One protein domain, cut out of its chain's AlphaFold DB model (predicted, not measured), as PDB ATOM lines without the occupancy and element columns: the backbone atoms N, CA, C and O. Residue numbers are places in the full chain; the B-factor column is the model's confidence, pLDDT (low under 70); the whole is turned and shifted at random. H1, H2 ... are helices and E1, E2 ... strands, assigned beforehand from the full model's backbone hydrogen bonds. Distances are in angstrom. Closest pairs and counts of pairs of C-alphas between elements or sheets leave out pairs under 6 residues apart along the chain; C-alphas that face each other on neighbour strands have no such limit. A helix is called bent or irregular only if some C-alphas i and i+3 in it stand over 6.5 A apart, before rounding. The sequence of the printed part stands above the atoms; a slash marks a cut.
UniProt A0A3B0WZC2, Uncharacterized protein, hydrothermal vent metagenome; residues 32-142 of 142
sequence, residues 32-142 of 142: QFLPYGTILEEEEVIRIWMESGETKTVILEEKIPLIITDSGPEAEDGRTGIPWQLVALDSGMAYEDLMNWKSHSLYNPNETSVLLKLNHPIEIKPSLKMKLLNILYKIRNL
ATOM      1  N   GLN A  32      57.477 119.815  11.356       96.50
ATOM      2  CA  GLN A  32      58.559 118.909  11.009       96.50
ATOM      3  C   GLN A  32      59.298 118.443  12.260       96.50
ATOM      4  O   GLN A  32      59.857 119.247  13.003       96.50
ATOM      5  N   PHE A  33      59.292 117.132  12.494       96.31
ATOM      6  CA  PHE A  33      60.056 116.500  13.563       96.31
ATOM      7  C   PHE A  33      61.498 116.259  13.109       96.31
ATOM      8  O   PHE A  33      61.744 115.585  12.106       96.31
ATOM      9  N   LEU A  34      62.453 116.796  13.866       95.44
ATOM     10  CA  LEU A  34      63.880 116.610  13.642       95.44
ATOM     11  C   LEU A  34      64.494 115.889  14.850       95.44
ATOM     12  O   LEU A  34      64.618 116.481  15.926       95.44
ATOM     13  N   PRO A  35      64.905 114.617  14.705       92.62
ATOM     14  CA  PRO A  35      65.363 113.819  15.839       92.62
ATOM     15  C   PRO A  35      66.708 114.270  16.420       92.62
ATOM     16  O   PRO A  35      66.980 113.981  17.583       92.62
ATOM     17  N   TYR A  36      67.523 114.983  15.639       92.31
ATOM     18  CA  TYR A  36      68.888 115.392  16.000       92.31
ATOM     19  C   TYR A  36      69.057 116.913  16.090       92.31
ATOM     20  O   TYR A  36      70.154 117.436  15.914       92.31
ATOM     21  N   GLY A  37      67.962 117.632  16.336       90.69
ATOM     22  CA  GLY A  37      68.005 119.081  16.472       90.69
ATOM     23  C   GLY A  37      68.220 119.800  15.142       90.69
ATOM     24  O   GLY A  37      68.111 119.224  14.062       90.69
ATOM     25  N   THR A  38      68.489 121.100  15.238       92.19
ATOM     26  CA  THR A  38      68.927 121.932  14.115       92.19
ATOM     27  C   THR A  38      69.587 123.210  14.635       92.19
ATOM     28  O   THR A  38      69.305 123.645  15.756       92.19
ATOM     29  N   ILE A  39      70.442 123.827  13.820       91.69
ATOM     30  CA  ILE A  39      71.051 125.141  14.092       91.69
ATOM     31  C   ILE A  39      70.164 126.320  13.665       91.69
ATOM     32  O   ILE A  39      70.539 127.459  13.904       91.69
ATOM     33  N   LEU A  40      69.024 126.047  13.022       92.94
ATOM     34  CA  LEU A  40      68.080 127.071  12.571       92.94
ATOM     35  C   LEU A  40      67.471 127.823  13.756       92.94
ATOM     36  O   LEU A  40      67.247 127.224  14.817       92.94
ATOM     37  N   GLU A  41      67.173 129.101  13.552       93.00
ATOM     38  CA  GLU A  41      66.623 129.997  14.573       93.00
ATOM     39  C   GLU A  41      65.164 130.373  14.283       93.00
ATOM     40  O   GLU A  41      64.700 130.350  13.142       93.00
ATOM     41  N   GLU A  42      64.410 130.716  15.327       94.19
ATOM     42  CA  GLU A  42      63.038 131.212  15.162       94.19
ATOM     43  C   GLU A  42      63.008 132.486  14.303       94.19
ATOM     44  O   GLU A  42      63.955 133.271  14.282       94.19
ATOM     45  N   GLU A  43      61.914 132.675  13.566       93.81
ATOM     46  CA  GLU A  43      61.710 133.733  12.567       93.81
ATOM     47  C   GLU A  43      62.656 133.674  11.349       93.81
ATOM     48  O   GLU A  43      62.584 134.529  10.458       93.81
ATOM     49  N   GLU A  44      63.503 132.648  11.243       93.56
ATOM     50  CA  GLU A  44      64.379 132.459  10.092       93.56
ATOM     51  C   GLU A  44      63.592 132.029   8.845       93.56
ATOM     52  O   GLU A  44      62.660 131.220   8.884       93.56
ATOM     53  N   VAL A  45      63.988 132.567   7.690       94.25
ATOM     54  CA  VAL A  45      63.467 132.131   6.393       94.25
ATOM     55  C   VAL A  45      64.231 130.882   5.977       94.25
ATOM     56  O   VAL A  45      65.435 130.942   5.752       94.25
ATOM     57  N   ILE A  46      63.531 129.763   5.825       94.62
ATOM     58  CA  ILE A  46      64.120 128.455   5.522       94.62
ATOM     59  C   ILE A  46      63.479 127.851   4.273       94.62
ATOM     60  O   ILE A  46      62.445 128.316   3.786       94.62
ATOM     61  N   ARG A  47      64.076 126.785   3.742       94.06
ATOM     62  CA  ARG A  47      63.498 125.987   2.659       94.06
ATOM     63  C   ARG A  47      63.204 124.573   3.126       94.06
ATOM     64  O   ARG A  47      64.105 123.855   3.553       94.06
ATOM     65  N   ILE A  48      61.953 124.162   2.967       94.50
ATOM     66  CA  ILE A  48      61.547 122.759   3.079       94.50
ATOM     67  C   ILE A  48      61.585 122.106   1.703       94.50
ATOM     68  O   ILE A  48      61.434 122.782   0.680       94.50
ATOM     69  N   TRP A  49      61.780 120.792   1.676       94.38
ATOM     70  CA  TRP A  49      61.905 120.036   0.438       94.38
ATOM     71  C   TRP A  49      61.211 118.685   0.517       94.38
ATOM     72  O   TRP A  49      61.033 118.121   1.592       94.38
ATOM     73  N   MET A  50      60.813 118.167  -0.638       92.94
ATOM     74  CA  MET A  50      60.238 116.831  -0.786       92.94
ATOM     75  C   MET A  50      61.236 115.897  -1.466       92.94
ATOM     76  O   MET A  50      62.071 116.344  -2.249       92.94
ATOM     77  N   GLU A  51      61.091 114.583  -1.281       87.38
ATOM     78  CA  GLU A  51      61.913 113.588  -1.997       87.38
ATOM     79  C   GLU A  51      61.796 113.672  -3.533       87.38
ATOM     80  O   GLU A  51      62.665 113.176  -4.251       87.38
ATOM     81  N   SER A  52      60.756 114.334  -4.055       86.25
ATOM     82  CA  SER A  52      60.624 114.684  -5.476       86.25
ATOM     83  C   SER A  52      61.678 115.691  -5.962       86.25
ATOM     84  O   SER A  52      61.854 115.846  -7.170       86.25
ATOM     85  N   GLY A  53      62.377 116.369  -5.047       85.12
ATOM     86  CA  GLY A  53      63.313 117.461  -5.320       85.12
ATOM     87  C   GLY A  53      62.668 118.849  -5.328       85.12
ATOM     88  O   GLY A  53      63.370 119.842  -5.506       85.12
ATOM     89  N   GLU A  54      61.350 118.947  -5.136       89.12
ATOM     90  CA  GLU A  54      60.661 120.235  -5.050       89.12
ATOM     91  C   GLU A  54      60.959 120.921  -3.714       89.12
ATOM     92  O   GLU A  54      61.072 120.261  -2.679       89.12
ATOM     93  N   THR A  55      61.064 122.251  -3.731       92.56
ATOM     94  CA  THR A  55      61.347 123.057  -2.536       92.56
ATOM     95  C   THR A  55      60.355 124.203  -2.396       92.56
ATOM     96  O   THR A  55      59.796 124.679  -3.386       92.56
ATOM     97  N   LYS A  56      60.139 124.657  -1.161       92.56
ATOM     98  CA  LYS A  56      59.338 125.846  -0.862       92.56
ATOM     99  C   LYS A  56      59.976 126.639   0.266       92.56
ATOM    100  O   LYS A  56      60.402 126.069   1.269       92.56
ATOM    101  N   THR A  57      60.008 127.955   0.103       93.94
ATOM    102  CA  THR A  57      60.453 128.875   1.148       93.94
ATOM    103  C   THR A  57      59.336 129.104   2.160       93.94
ATOM    104  O   THR A  57      58.211 129.442   1.786       93.94
ATOM    105  N   VAL A  58      59.655 128.937   3.438       94.75
ATOM    106  CA  VAL A  58      58.750 129.113   4.580       94.75
ATOM    107  C   VAL A  58      59.468 129.878   5.689       94.75
ATOM    108  O   VAL A  58      60.680 130.075   5.627       94.75
ATOM    109  N   ILE A  59      58.721 130.336   6.686       95.88
ATOM    110  CA  ILE A  59      59.283 130.968   7.882       95.88
ATOM    111  C   ILE A  59      59.238 129.937   9.008       95.88
ATOM    112  O   ILE A  59      58.191 129.318   9.226       95.88
ATOM    113  N   LEU A  60      60.356 129.748   9.708       96.38
ATOM    114  CA  LEU A  60      60.390 128.982  10.946       96.38
ATOM    115  C   LEU A  60      59.666 129.793  12.023       96.38
ATOM    116  O   LEU A  60      60.188 130.786  12.512       96.38
ATOM    117  N   GLU A  61      58.428 129.425  12.335       96.00
ATOM    118  CA  GLU A  61      57.600 130.168  13.288       96.00
ATOM    119  C   GLU A  61      58.060 129.913  14.720       96.00
ATOM    120  O   GLU A  61      58.221 130.848  15.492       96.00
ATOM    121  N   GLU A  62      58.269 128.643  15.061       95.62
ATOM    122  CA  GLU A  62      58.670 128.223  16.401       95.62
ATOM    123  C   GLU A  62      59.591 127.005  16.311       95.62
ATOM    124  O   GLU A  62      59.385 126.111  15.478       95.62
ATOM    125  N   LYS A  63      60.572 126.947  17.214       95.94
ATOM    126  CA  LYS A  63      61.478 125.815  17.396       95.94
ATOM    127  C   LYS A  63      61.271 125.257  18.794       95.94
ATOM    128  O   LYS A  63      61.720 125.828  19.779       95.94
ATOM    129  N   ILE A  64      60.595 124.118  18.880       95.88
ATOM    130  CA  ILE A  64      60.149 123.539  20.149       95.88
ATOM    131  C   ILE A  64      61.087 122.383  20.521       95.88
ATOM    132  O   ILE A  64      61.049 121.346  19.849       95.88
ATOM    133  N   PRO A  65      61.923 122.509  21.568       95.94
ATOM    134  CA  PRO A  65      62.706 121.392  22.082       95.94
ATOM    135  C   PRO A  65      61.799 120.289  22.620       95.94
ATOM    136  O   PRO A  65      60.767 120.557  23.243       95.94
ATOM    137  N   LEU A  66      62.182 119.041  22.369       96.00
ATOM    138  CA  LEU A  66      61.411 117.869  22.752       96.00
ATOM    139  C   LEU A  66      62.178 116.989  23.734       96.00
ATOM    140  O   LEU A  66      63.354 116.680  23.541       96.00
ATOM    141  N   ILE A  67      61.455 116.488  24.730       94.81
ATOM    142  CA  ILE A  67      61.878 115.404  25.607       94.81
ATOM    143  C   ILE A  67      61.249 114.114  25.086       94.81
ATOM    144  O   ILE A  67      60.032 114.008  24.940       94.81
ATOM    145  N   ILE A  68      62.077 113.107  24.812       95.12
ATOM    146  CA  ILE A  68      61.605 111.800  24.350       95.12
ATOM    147  C   ILE A  68      61.329 110.901  25.561       95.12
ATOM    148  O   ILE A  68      62.253 110.445  26.237       95.12
ATOM    149  N   THR A  69      60.051 110.638  25.832       93.56
ATOM    150  CA  THR A  69      59.591 109.792  26.944       93.56
ATOM    151  C   THR A  69      59.227 108.379  26.470       93.56
ATOM    152  O   THR A  69      59.279 108.076  25.278       93.56
ATOM    153  N   ASP A  70      58.858 107.491  27.400       91.00
ATOM    154  CA  ASP A  70      58.323 106.162  27.057       91.00
ATOM    155  C   ASP A  70      56.939 106.230  26.387       91.00
ATOM    156  O   ASP A  70      56.548 105.291  25.698       91.00
ATOM    157  N   SER A  71      56.205 107.331  26.575       90.62
ATOM    158  CA  SER A  71      54.918 107.605  25.928       90.62
ATOM    159  C   SER A  71      55.043 108.408  24.633       90.62
ATOM    160  O   SER A  71      54.019 108.686  24.015       90.62
ATOM    161  N   GLY A  72      56.264 108.769  24.228       92.94
ATOM    162  CA  GLY A  72      56.560 109.529  23.016       92.94
ATOM    163  C   GLY A  72      57.172 110.904  23.269       92.94
ATOM    164  O   GLY A  72      57.569 111.220  24.396       92.94
ATOM    165  N   PRO A  73      57.328 111.710  22.208       95.06
ATOM    166  CA  PRO A  73      57.861 113.056  22.326       95.06
ATOM    167  C   PRO A  73      56.885 113.965  23.076       95.06
ATOM    168  O   PRO A  73      55.681 113.975  22.819       95.06
ATOM    169  N   GLU A  74      57.429 114.769  23.977       95.56
ATOM    170  CA  GLU A  74      56.727 115.823  24.702       95.56
ATOM    171  C   GLU A  74      57.525 117.119  24.576       95.56
ATOM    172  O   GLU A  74      58.748 117.089  24.454       95.56
ATOM    173  N   ALA A  75      56.852 118.265  24.570       95.62
ATOM    174  CA  ALA A  75      57.550 119.542  24.535       95.62
ATOM    175  C   ALA A  75      58.216 119.828  25.884       95.62
ATOM    176  O   ALA A  75      57.593 119.666  26.934       95.62
ATOM    177  N   GLU A  76      59.469 120.284  25.856       93.62
ATOM    178  CA  GLU A  76      60.244 120.566  27.070       93.62
ATOM    179  C   GLU A  76      59.612 121.670  27.932       93.62
ATOM    180  O   GLU A  76      59.671 121.624  29.159       93.62
ATOM    181  N   ASP A  77      58.937 122.633  27.305       91.81
ATOM    182  CA  ASP A  77      58.235 123.720  27.992       91.81
ATOM    183  C   ASP A  77      56.869 123.309  28.578       91.81
ATOM    184  O   ASP A  77      56.148 124.140  29.137       91.81
ATOM    185  N   GLY A  78      56.501 122.029  28.464       89.25
ATOM    186  CA  GLY A  78      55.277 121.467  29.025       89.25
ATOM    187  C   GLY A  78      53.999 121.850  28.275       89.25
ATOM    188  O   GLY A  78      52.901 121.594  28.782       89.25
ATOM    189  N   ARG A  79      54.091 122.458  27.081       91.25
ATOM    190  CA  ARG A  79      52.895 122.733  26.276       91.25
ATOM    191  C   ARG A  79      52.217 121.430  25.859       91.25
ATOM    192  O   ARG A  79      52.851 120.431  25.524       91.25
ATOM    193  N   THR A  80      50.891 121.463  25.836       88.88
ATOM    194  CA  THR A  80      50.055 120.329  25.431       88.88
ATOM    195  C   THR A  80      49.298 120.658  24.148       88.88
ATOM    196  O   THR A  80      49.269 121.804  23.702       88.88
ATOM    197  N   GLY A  81      48.687 119.647  23.526       89.31
ATOM    198  CA  GLY A  81      47.856 119.845  22.334       89.31
ATOM    199  C   GLY A  81      48.619 119.892  21.007       89.31
ATOM    200  O   GLY A  81      48.038 120.284  19.999       89.31
ATOM    201  N   ILE A  82      49.885 119.463  20.979       94.38
ATOM    202  CA  ILE A  82      50.607 119.246  19.718       94.38
ATOM    203  C   ILE A  82      49.887 118.136  18.930       94.38
ATOM    204  O   ILE A  82      49.690 117.038  19.465       94.38
ATOM    205  N   PRO A  83      49.477 118.379  17.671       96.00
ATOM    206  CA  PRO A  83      48.757 117.395  16.873       96.00
ATOM    207  C   PRO A  83      49.727 116.348  16.307       96.00
ATOM    208  O   PRO A  83      50.032 116.351  15.119       96.00
ATOM    209  N   TRP A  84      50.217 115.428  17.143       95.88
ATOM    210  CA  TRP A  84      51.262 114.454  16.781       95.88
ATOM    211  C   TRP A  84      50.961 113.605  15.538       95.88
ATOM    212  O   TRP A  84      51.876 113.234  14.811       95.88
ATOM    213  N   GLN A  85      49.686 113.340  15.242       96.12
ATOM    214  CA  GLN A  85      49.280 112.673  13.999       96.12
ATOM    215  C   GLN A  85      49.592 113.514  12.753       96.12
ATOM    216  O   GLN A  85      50.047 112.976  11.747       96.12
ATOM    217  N   LEU A  86      49.375 114.832  12.826       96.75
ATOM    218  CA  LEU A  86      49.734 115.763  11.757       96.75
ATOM    219  C   LEU A  86      51.254 115.923  11.665       96.75
ATOM    220  O   LEU A  86      51.787 115.923  10.564       96.75
ATOM    221  N   VAL A  87      51.954 115.978  12.805       97.38
ATOM    222  CA  VAL A  87      53.427 116.007  12.841       97.38
ATOM    223  C   VAL A  87      54.014 114.792  12.124       97.38
ATOM    224  O   VAL A  87      54.891 114.947  11.275       97.38
ATOM    225  N   ALA A  88      53.516 113.593  12.436       96.38
ATOM    226  CA  ALA A  88      53.944 112.355  11.793       96.38
ATOM    227  C   ALA A  88      53.665 112.385  10.281       96.38
ATOM    228  O   ALA A  88      54.561 112.111   9.482       96.38
ATOM    229  N   LEU A  89      52.456 112.811   9.888       96.81
ATOM    230  CA  LEU A  89      52.059 112.942   8.486       96.81
ATOM    231  C   LEU A  89      52.961 113.907   7.710       96.81
ATOM    232  O   LEU A  89      53.428 113.565   6.627       96.81
ATOM    233  N   ASP A  90      53.214 115.101   8.240       96.69
ATOM    234  CA  ASP A  90      54.027 116.118   7.573       96.69
ATOM    235  C   ASP A  90      55.507 115.710   7.498       96.69
ATOM    236  O   ASP A  90      56.157 115.928   6.473       96.69
ATOM    237  N   SER A  91      56.014 115.040   8.540       94.75
ATOM    238  CA  SER A  91      57.403 114.554   8.621       94.75
ATOM    239  C   SER A  91      57.645 113.251   7.852       94.75
ATOM    240  O   SER A  91      58.781 112.799   7.761       94.75
ATOM    241  N   GLY A  92      56.596 112.614   7.324       93.12
ATOM    242  CA  GLY A  92      56.711 111.366   6.557       93.12
ATOM    243  C   GLY A  92      57.031 110.142   7.399       93.12
ATOM    244  O   GLY A  92      57.574 109.165   6.892       93.12
ATOM    245  N   MET A  93      56.679 110.190   8.680       93.31
ATOM    246  CA  MET A  93      56.907 109.117   9.638       93.31
ATOM    247  C   MET A  93      55.587 108.439  10.000       93.31
ATOM    248  O   MET A  93      54.535 109.080  10.034       93.31
ATOM    249  N   ALA A  94      55.628 107.141  10.311       94.75
ATOM    250  CA  ALA A  94      54.475 106.492  10.916       94.75
ATOM    251  C   ALA A  94      54.231 107.084  12.310       94.75
ATOM    252  O   ALA A  94      55.172 107.380  13.053       94.75
ATOM    253  N   TYR A  95      52.960 107.255  12.671       96.06
ATOM    254  CA  TYR A  95      52.591 107.801  13.974       96.06
ATOM    255  C   TYR A  95      53.130 106.921  15.107       96.06
ATOM    256  O   TYR A  95      53.702 107.424  16.067       96.06
ATOM    257  N   GLU A  96      53.018 105.603  14.964       95.12
ATOM    258  CA  GLU A  96      53.499 104.624  15.933       95.12
ATOM    259  C   GLU A  96      55.019 104.698  16.111       95.12
ATOM    260  O   GLU A  96      55.498 104.589  17.237       95.12
ATOM    261  N   ASP A  97      55.769 104.930  15.032       94.25
ATOM    262  CA  ASP A  97      57.228 105.073  15.087       94.25
ATOM    263  C   ASP A  97      57.632 106.375  15.787       94.25
ATOM    264  O   ASP A  97      58.567 106.384  16.586       94.25
ATOM    265  N   LEU A  98      56.901 107.468  15.533       95.06
ATOM    266  CA  LEU A  98      57.111 108.748  16.209       95.06
ATOM    267  C   LEU A  98      56.808 108.640  17.709       95.06
ATOM    268  O   LEU A  98      57.597 109.095  18.533       95.06
ATOM    269  N   MET A  99      55.694 108.006  18.081       96.19
ATOM    270  CA  MET A  99      55.327 107.826  19.489       96.19
ATOM    271  C   MET A  99      56.249 106.835  20.208       96.19
ATOM    272  O   MET A  99      56.506 106.989  21.395       96.19
ATOM    273  N   ASN A 100      56.803 105.854  19.495       95.50
ATOM    274  CA  ASN A 100      57.760 104.892  20.042       95.50
ATOM    275  C   ASN A 100      59.222 105.277  19.759       95.50
ATOM    276  O   ASN A 100      60.102 104.412  19.837       95.50
ATOM    277  N   TRP A 101      59.508 106.554  19.464       94.56
ATOM    278  CA  TRP A 101      60.828 106.996  19.002       94.56
ATOM    279  C   TRP A 101      61.969 106.581  19.935       94.56
ATOM    280  O   TRP A 101      63.026 106.188  19.459       94.56
ATOM    281  N   LYS A 102      61.746 106.546  21.255       93.94
ATOM    282  CA  LYS A 102      62.727 106.077  22.256       93.94
ATOM    283  C   LYS A 102      63.258 104.660  21.996       93.94
ATOM    284  O   LYS A 102      64.379 104.332  22.370       93.94
ATOM    285  N   SER A 103      62.437 103.807  21.386       93.69
ATOM    286  CA  SER A 103      62.779 102.421  21.043       93.69
ATOM    287  C   SER A 103      63.307 102.257  19.615       93.69
ATOM    288  O   SER A 103      63.716 101.161  19.229       93.69
ATOM    289  N   HIS A 104      63.305 103.332  18.824       93.06
ATOM    290  CA  HIS A 104      63.744 103.311  17.440       93.06
ATOM    291  C   HIS A 104      65.262 103.088  17.350       93.06
ATOM    292  O   HIS A 104      66.033 103.605  18.157       93.06
ATOM    293  N   SER A 105      65.728 102.353  16.336       92.06
ATOM    294  CA  SER A 105      67.157 102.017  16.167       92.06
ATOM    295  C   SER A 105      68.066 103.236  15.976       92.06
ATOM    296  O   SER A 105      69.266 103.164  16.223       92.06
ATOM    297  N   LEU A 106      67.480 104.345  15.527       90.62
ATOM    298  CA  LEU A 106      68.147 105.626  15.299       90.62
ATOM    299  C   LEU A 106      68.052 106.585  16.498       90.62
ATOM    300  O   LEU A 106      68.561 107.702  16.424       90.62
ATOM    301  N   TYR A 107      67.411 106.183  17.596       92.88
ATOM    302  CA  TYR A 107      67.312 107.018  18.787       92.88
ATOM    303  C   TYR A 107      68.687 107.261  19.417       92.88
ATOM    304  O   TYR A 107      69.465 106.330  19.630       92.88
ATOM    305  N   ASN A 108      68.968 108.521  19.751       92.00
ATOM    306  CA  ASN A 108      70.167 108.916  20.478       92.00
ATOM    307  C   ASN A 108      69.768 109.777  21.687       92.00
ATOM    308  O   ASN A 108      69.285 110.888  21.488       92.00
ATOM    309  N   PRO A 109      69.986 109.309  22.931       90.50
ATOM    310  CA  PRO A 109      69.614 110.058  24.131       90.50
ATOM    311  C   PRO A 109      70.491 111.292  24.389       90.50
ATOM    312  O   PRO A 109      70.153 112.096  25.250       90.50
ATOM    313  N   ASN A 110      71.622 111.432  23.690       92.00
ATOM    314  CA  ASN A 110      72.526 112.573  23.850       92.00
ATOM    315  C   ASN A 110      72.171 113.754  22.935       92.00
ATOM    316  O   ASN A 110      72.770 114.815  23.071       92.00
ATOM    317  N   GLU A 111      71.242 113.563  21.998       91.00
ATOM    318  CA  GLU A 111      70.818 114.596  21.055       91.00
ATOM    319  C   GLU A 111      69.452 115.146  21.451       91.00
ATOM    320  O   GLU A 111      68.571 114.412  21.900       91.00
ATOM    321  N   THR A 112      69.270 116.452  21.268       92.19
ATOM    322  CA  THR A 112      67.989 117.107  21.547       92.19
ATOM    323  C   THR A 112      67.134 117.085  20.291       92.19
ATOM    324  O   THR A 112      67.444 117.755  19.306       92.19
ATOM    325  N   SER A 113      66.045 116.320  20.317       94.62
ATOM    326  CA  SER A 113      65.049 116.366  19.251       94.62
ATOM    327  C   SER A 113      64.285 117.688  19.301       94.62
ATOM    328  O   SER A 113      64.037 118.236  20.373       94.62
ATOM    329  N   VAL A 114      63.889 118.201  18.142       96.38
ATOM    330  CA  VAL A 114      63.128 119.451  18.037       96.38
ATOM    331  C   VAL A 114      61.947 119.276  17.093       96.38
ATOM    332  O   VAL A 114      62.009 118.524  16.118       96.38
ATOM    333  N   LEU A 115      60.865 119.986  17.380       96.81
ATOM    334  CA  LEU A 115      59.730 120.157  16.488       96.81
ATOM    335  C   LEU A 115      59.783 121.562  15.898       96.81
ATOM    336  O   LEU A 115      59.748 122.549  16.630       96.81
ATOM    337  N   LEU A 116      59.837 121.643  14.575       97.06
ATOM    338  CA  LEU A 116      59.706 122.902  13.858       97.06
ATOM    339  C   LEU A 116      58.238 123.142  13.524       97.06
ATOM    340  O   LEU A 116      57.575 122.254  12.982       97.06
ATOM    341  N   LYS A 117      57.746 124.345  13.815       96.81
ATOM    342  CA  LYS A 117      56.452 124.844  13.344       96.81
ATOM    343  C   LYS A 117      56.694 125.818  12.197       96.81
ATOM    344  O   LYS A 117      57.480 126.753  12.322       96.81
ATOM    345  N   LEU A 118      56.042 125.580  11.070       96.44
ATOM    346  CA  LEU A 118      56.320 126.247   9.806       96.44
ATOM    347  C   LEU A 118      55.159 127.164   9.425       96.44
ATOM    348  O   LEU A 118      54.020 126.717   9.270       96.44
ATOM    349  N   ASN A 119      55.470 128.436   9.190       95.31
ATOM    350  CA  ASN A 119      54.518 129.407   8.679       95.31
ATOM    351  C   ASN A 119      54.719 129.613   7.173       95.31
ATOM    352  O   ASN A 119      55.810 129.936   6.691       95.31
ATOM    353  N   HIS A 120      53.638 129.439   6.415       93.50
ATOM    354  CA  HIS A 120      53.646 129.556   4.961       93.50
ATOM    355  C   HIS A 120      53.212 130.963   4.553       93.50
ATOM    356  O   HIS A 120      52.056 131.325   4.793       93.50
ATOM    357  N   PRO A 121      54.076 131.753   3.892       84.69
ATOM    358  CA  PRO A 121      53.681 133.069   3.414       84.69
ATOM    359  C   PRO A 121      52.504 132.956   2.435       84.69
ATOM    360  O   PRO A 121      52.448 132.064   1.585       84.69
ATOM    361  N   ILE A 122      51.537 133.869   2.562       75.56
ATOM    362  CA  ILE A 122      50.325 133.865   1.739       75.56
ATOM    363  C   ILE A 122      50.696 134.244   0.303       75.56
ATOM    364  O   ILE A 122      50.881 135.417  -0.026       75.56
ATOM    365  N   GLU A 123      50.739 133.256  -0.583       67.69
ATOM    366  CA  GLU A 123      50.806 133.500  -2.020       67.69
ATOM    367  C   GLU A 123      49.437 133.973  -2.525       67.69
ATOM    368  O   GLU A 123      48.495 133.193  -2.701       67.69
ATOM    369  N   ILE A 124      49.305 135.279  -2.765       69.50
ATOM    370  CA  ILE A 124      48.081 135.856  -3.325       69.50
ATOM    371  C   ILE A 124      47.943 135.386  -4.779       69.50
ATOM    372  O   ILE A 124      48.500 135.978  -5.705       69.50
ATOM    373  N   LYS A 125      47.165 134.321  -5.004       70.00
ATOM    374  CA  LYS A 125      46.838 133.869  -6.362       70.00
ATOM    375  C   LYS A 125      46.069 134.981  -7.087       70.00
ATOM    376  O   LYS A 125      45.041 135.441  -6.583       70.00
ATOM    377  N   PRO A 126      46.509 135.422  -8.280       72.81
ATOM    378  CA  PRO A 126      45.839 136.504  -8.982       72.81
ATOM    379  C   PRO A 126      44.423 136.078  -9.372       72.81
ATOM    380  O   PRO A 126      44.228 135.074 -10.065       72.81
ATOM    381  N   SER A 127      43.431 136.858  -8.939       83.12
ATOM    382  CA  SER A 127      42.027 136.617  -9.278       83.12
ATOM    383  C   SER A 127      41.793 136.715 -10.792       83.12
ATOM    384  O   SER A 127      42.547 137.378 -11.509       83.12
ATOM    385  N   LEU A 128      40.717 136.098 -11.297       81.12
ATOM    386  CA  LEU A 128      40.293 136.219 -12.706       81.12
ATOM    387  C   LEU A 128      40.167 137.685 -13.140       81.12
ATOM    388  O   LEU A 128      40.627 138.054 -14.219       81.12
ATOM    389  N   LYS A 129      39.629 138.538 -12.258       84.69
ATOM    390  CA  LYS A 129      39.558 139.988 -12.460       84.69
ATOM    391  C   LYS A 129      40.951 140.606 -12.609       84.69
ATOM    392  O   LYS A 129      41.156 141.428 -13.494       84.69
ATOM    393  N   MET A 130      41.909 140.194 -11.780       81.69
ATOM    394  CA  MET A 130      43.285 140.696 -11.822       81.69
ATOM    395  C   MET A 130      44.018 140.244 -13.089       81.69
ATOM    396  O   MET A 130      44.718 141.042 -13.703       81.69
ATOM    397  N   LYS A 131      43.791 139.004 -13.542       84.69
ATOM    398  CA  LYS A 131      44.300 138.502 -14.829       84.69
ATOM    399  C   LYS A 131      43.722 139.283 -16.012       84.69
ATOM    400  O   LYS A 131      44.482 139.705 -16.879       84.69
ATOM    401  N   LEU A 132      42.408 139.527 -16.019       87.25
ATOM    402  CA  LEU A 132      41.736 140.315 -17.058       87.25
ATOM    403  C   LEU A 132      42.252 141.761 -17.088       87.25
ATOM    404  O   LEU A 132      42.589 142.267 -18.153       87.25
ATOM    405  N   LEU A 133      42.377 142.404 -15.923       87.88
ATOM    406  CA  LEU A 133      42.942 143.750 -15.804       87.88
ATOM    407  C   LEU A 133      44.375 143.813 -16.332       87.88
ATOM    408  O   LEU A 133      44.711 144.767 -17.022       87.88
ATOM    409  N   ASN A 134      45.199 142.799 -16.066       84.50
ATOM    410  CA  ASN A 134      46.578 142.754 -16.547       84.50
ATOM    411  C   ASN A 134      46.649 142.640 -18.084       84.50
ATOM    412  O   ASN A 134      47.481 143.281 -18.724       84.50
ATOM    413  N   ILE A 135      45.734 141.878 -18.696       85.69
ATOM    414  CA  ILE A 135      45.592 141.800 -20.160       85.69
ATOM    415  C   ILE A 135      45.143 143.152 -20.731       85.69
ATOM    416  O   ILE A 135      45.758 143.653 -21.668       85.69
ATOM    417  N   LEU A 136      44.117 143.773 -20.142       86.50
ATOM    418  CA  LEU A 136      43.619 145.086 -20.569       86.50
ATOM    419  C   LEU A 136      44.692 146.179 -20.441       86.50
ATOM    420  O   LEU A 136      44.828 147.016 -21.330       86.50
ATOM    421  N   TYR A 137      45.492 146.149 -19.372       83.38
ATOM    422  CA  TYR A 137      46.622 147.061 -19.180       83.38
ATOM    423  C   TYR A 137      47.711 146.880 -20.239       83.38
ATOM    424  O   TYR A 137      48.227 147.874 -20.746       83.38
ATOM    425  N   LYS A 138      48.041 145.633 -20.605       86.62
ATOM    426  CA  LYS A 138      48.989 145.357 -21.694       86.62
ATOM    427  C   LYS A 138      48.504 145.910 -23.032       86.62
ATOM    428  O   LYS A 138      49.311 146.464 -23.762       86.62
ATOM    429  N   ILE A 139      47.208 145.796 -23.330       86.31
ATOM    430  CA  ILE A 139      46.611 146.323 -24.569       86.31
ATOM    431  C   ILE A 139      46.603 147.859 -24.582       86.31
ATOM    432  O   ILE A 139      46.793 148.452 -25.630       86.31
ATOM    433  N   ARG A 140      46.399 148.513 -23.431       79.00
ATOM    434  CA  ARG A 140      46.368 149.983 -23.323       79.00
ATOM    435  C   ARG A 140      47.746 150.646 -23.483       79.00
ATOM    436  O   ARG A 140      47.805 151.808 -23.868       79.00
ATOM    437  N   ASN A 141      48.819 149.950 -23.112       74.44
ATOM    438  CA  ASN A 141      50.195 150.458 -23.193       74.44
ATOM    439  C   ASN A 141      50.933 150.022 -24.479       74.44
ATOM    440  O   ASN A 141      52.138 150.255 -24.580       74.44
ATOM    441  N   LEU A 142      50.230 149.375 -25.417       56.03
ATOM    442  CA  LEU A 142      50.655 149.101 -26.795       56.03
ATOM    443  C   LEU A 142      50.066 150.164 -27.729       56.03
ATOM    444  O   LEU A 142      50.776 150.533 -28.688       56.03
TER     445      LEU A 142
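AT A GLANCE: This is residues 32 to 142 of the 142 residues of an uncharacterized protein of hydrothermal vent metagenome (UniProt A0A3B0WZC2). A small, strongly twisted sheet of five strands, with the long bent strand E3 running through it, has two short helices, H1 and H2, packed on one face; beyond this body an arm ending in helix H3 sticks out with residues 127 to 133 and 135 to 142. The printed part has 111 residues with five named strands and three named helices; along the chain four strands come first, then H1 and H2, then the strand E5 and last H3; the sheet is branched, its neighbour pairs E1 and E5, E2 and E3, E3 and E4, and E3 and E5 are antiparallel, and the class is mixed, helices and strands. The whole is only just extended, close to loose, with a radius of gyration of the C-alphas of 20.1 A, and spans 68 by 25 by 25 A, the arm making the length.

HOW THE PARTS SIT: E1, residues 32 to 34, is antiparallel to E5, residues 113 to 119; N 32 and O 116 are 2.9 A apart, within hydrogen-bond range. E2, residues 45 to 49, E3, residues 55 to 69, and E4, residues 72 to 75, form a meander, each strand the antiparallel neighbour of the one before, in two hairpins; N 46 and O 58 are 2.9 A apart, N 67 and O 74 2.8 A. E3 bends by 90 degrees at residue 58; E2 and E4 lie on one side of it, antiparallel E5 on the other side, with N 61 and O 117 2.8 A apart. H1, residues 84 to 91, is on the sheet at a height of 8.6 A, over E1 and across the strands. H2, residues 95 to 99, is on the same face and touches H1, closest at the C-alphas of Ala 88 and Tyr 95, 5.2 A apart. H3, residues 128 to 140, is not on the sheet. In H1, H2 and H3 every O i to N i+4 pair is within hydrogen-bond range.

IN THESE COORDINATES: E1 begins at C-alpha 32 (58.559, 118.909, 11.009). E3 is 32.4 A long, E5 19.8 A, and H3 18.4 A, ending at C-alpha 140 (46.368, 149.983, -23.323).

THE WHOLE: The two C-alphas farthest apart, of Asp 70 and Leu 142, are 69.3 A apart. The printed part has no cut; the link from H2 to E5 is long. Residues 123 to 124 and 142 have pLDDT under 70.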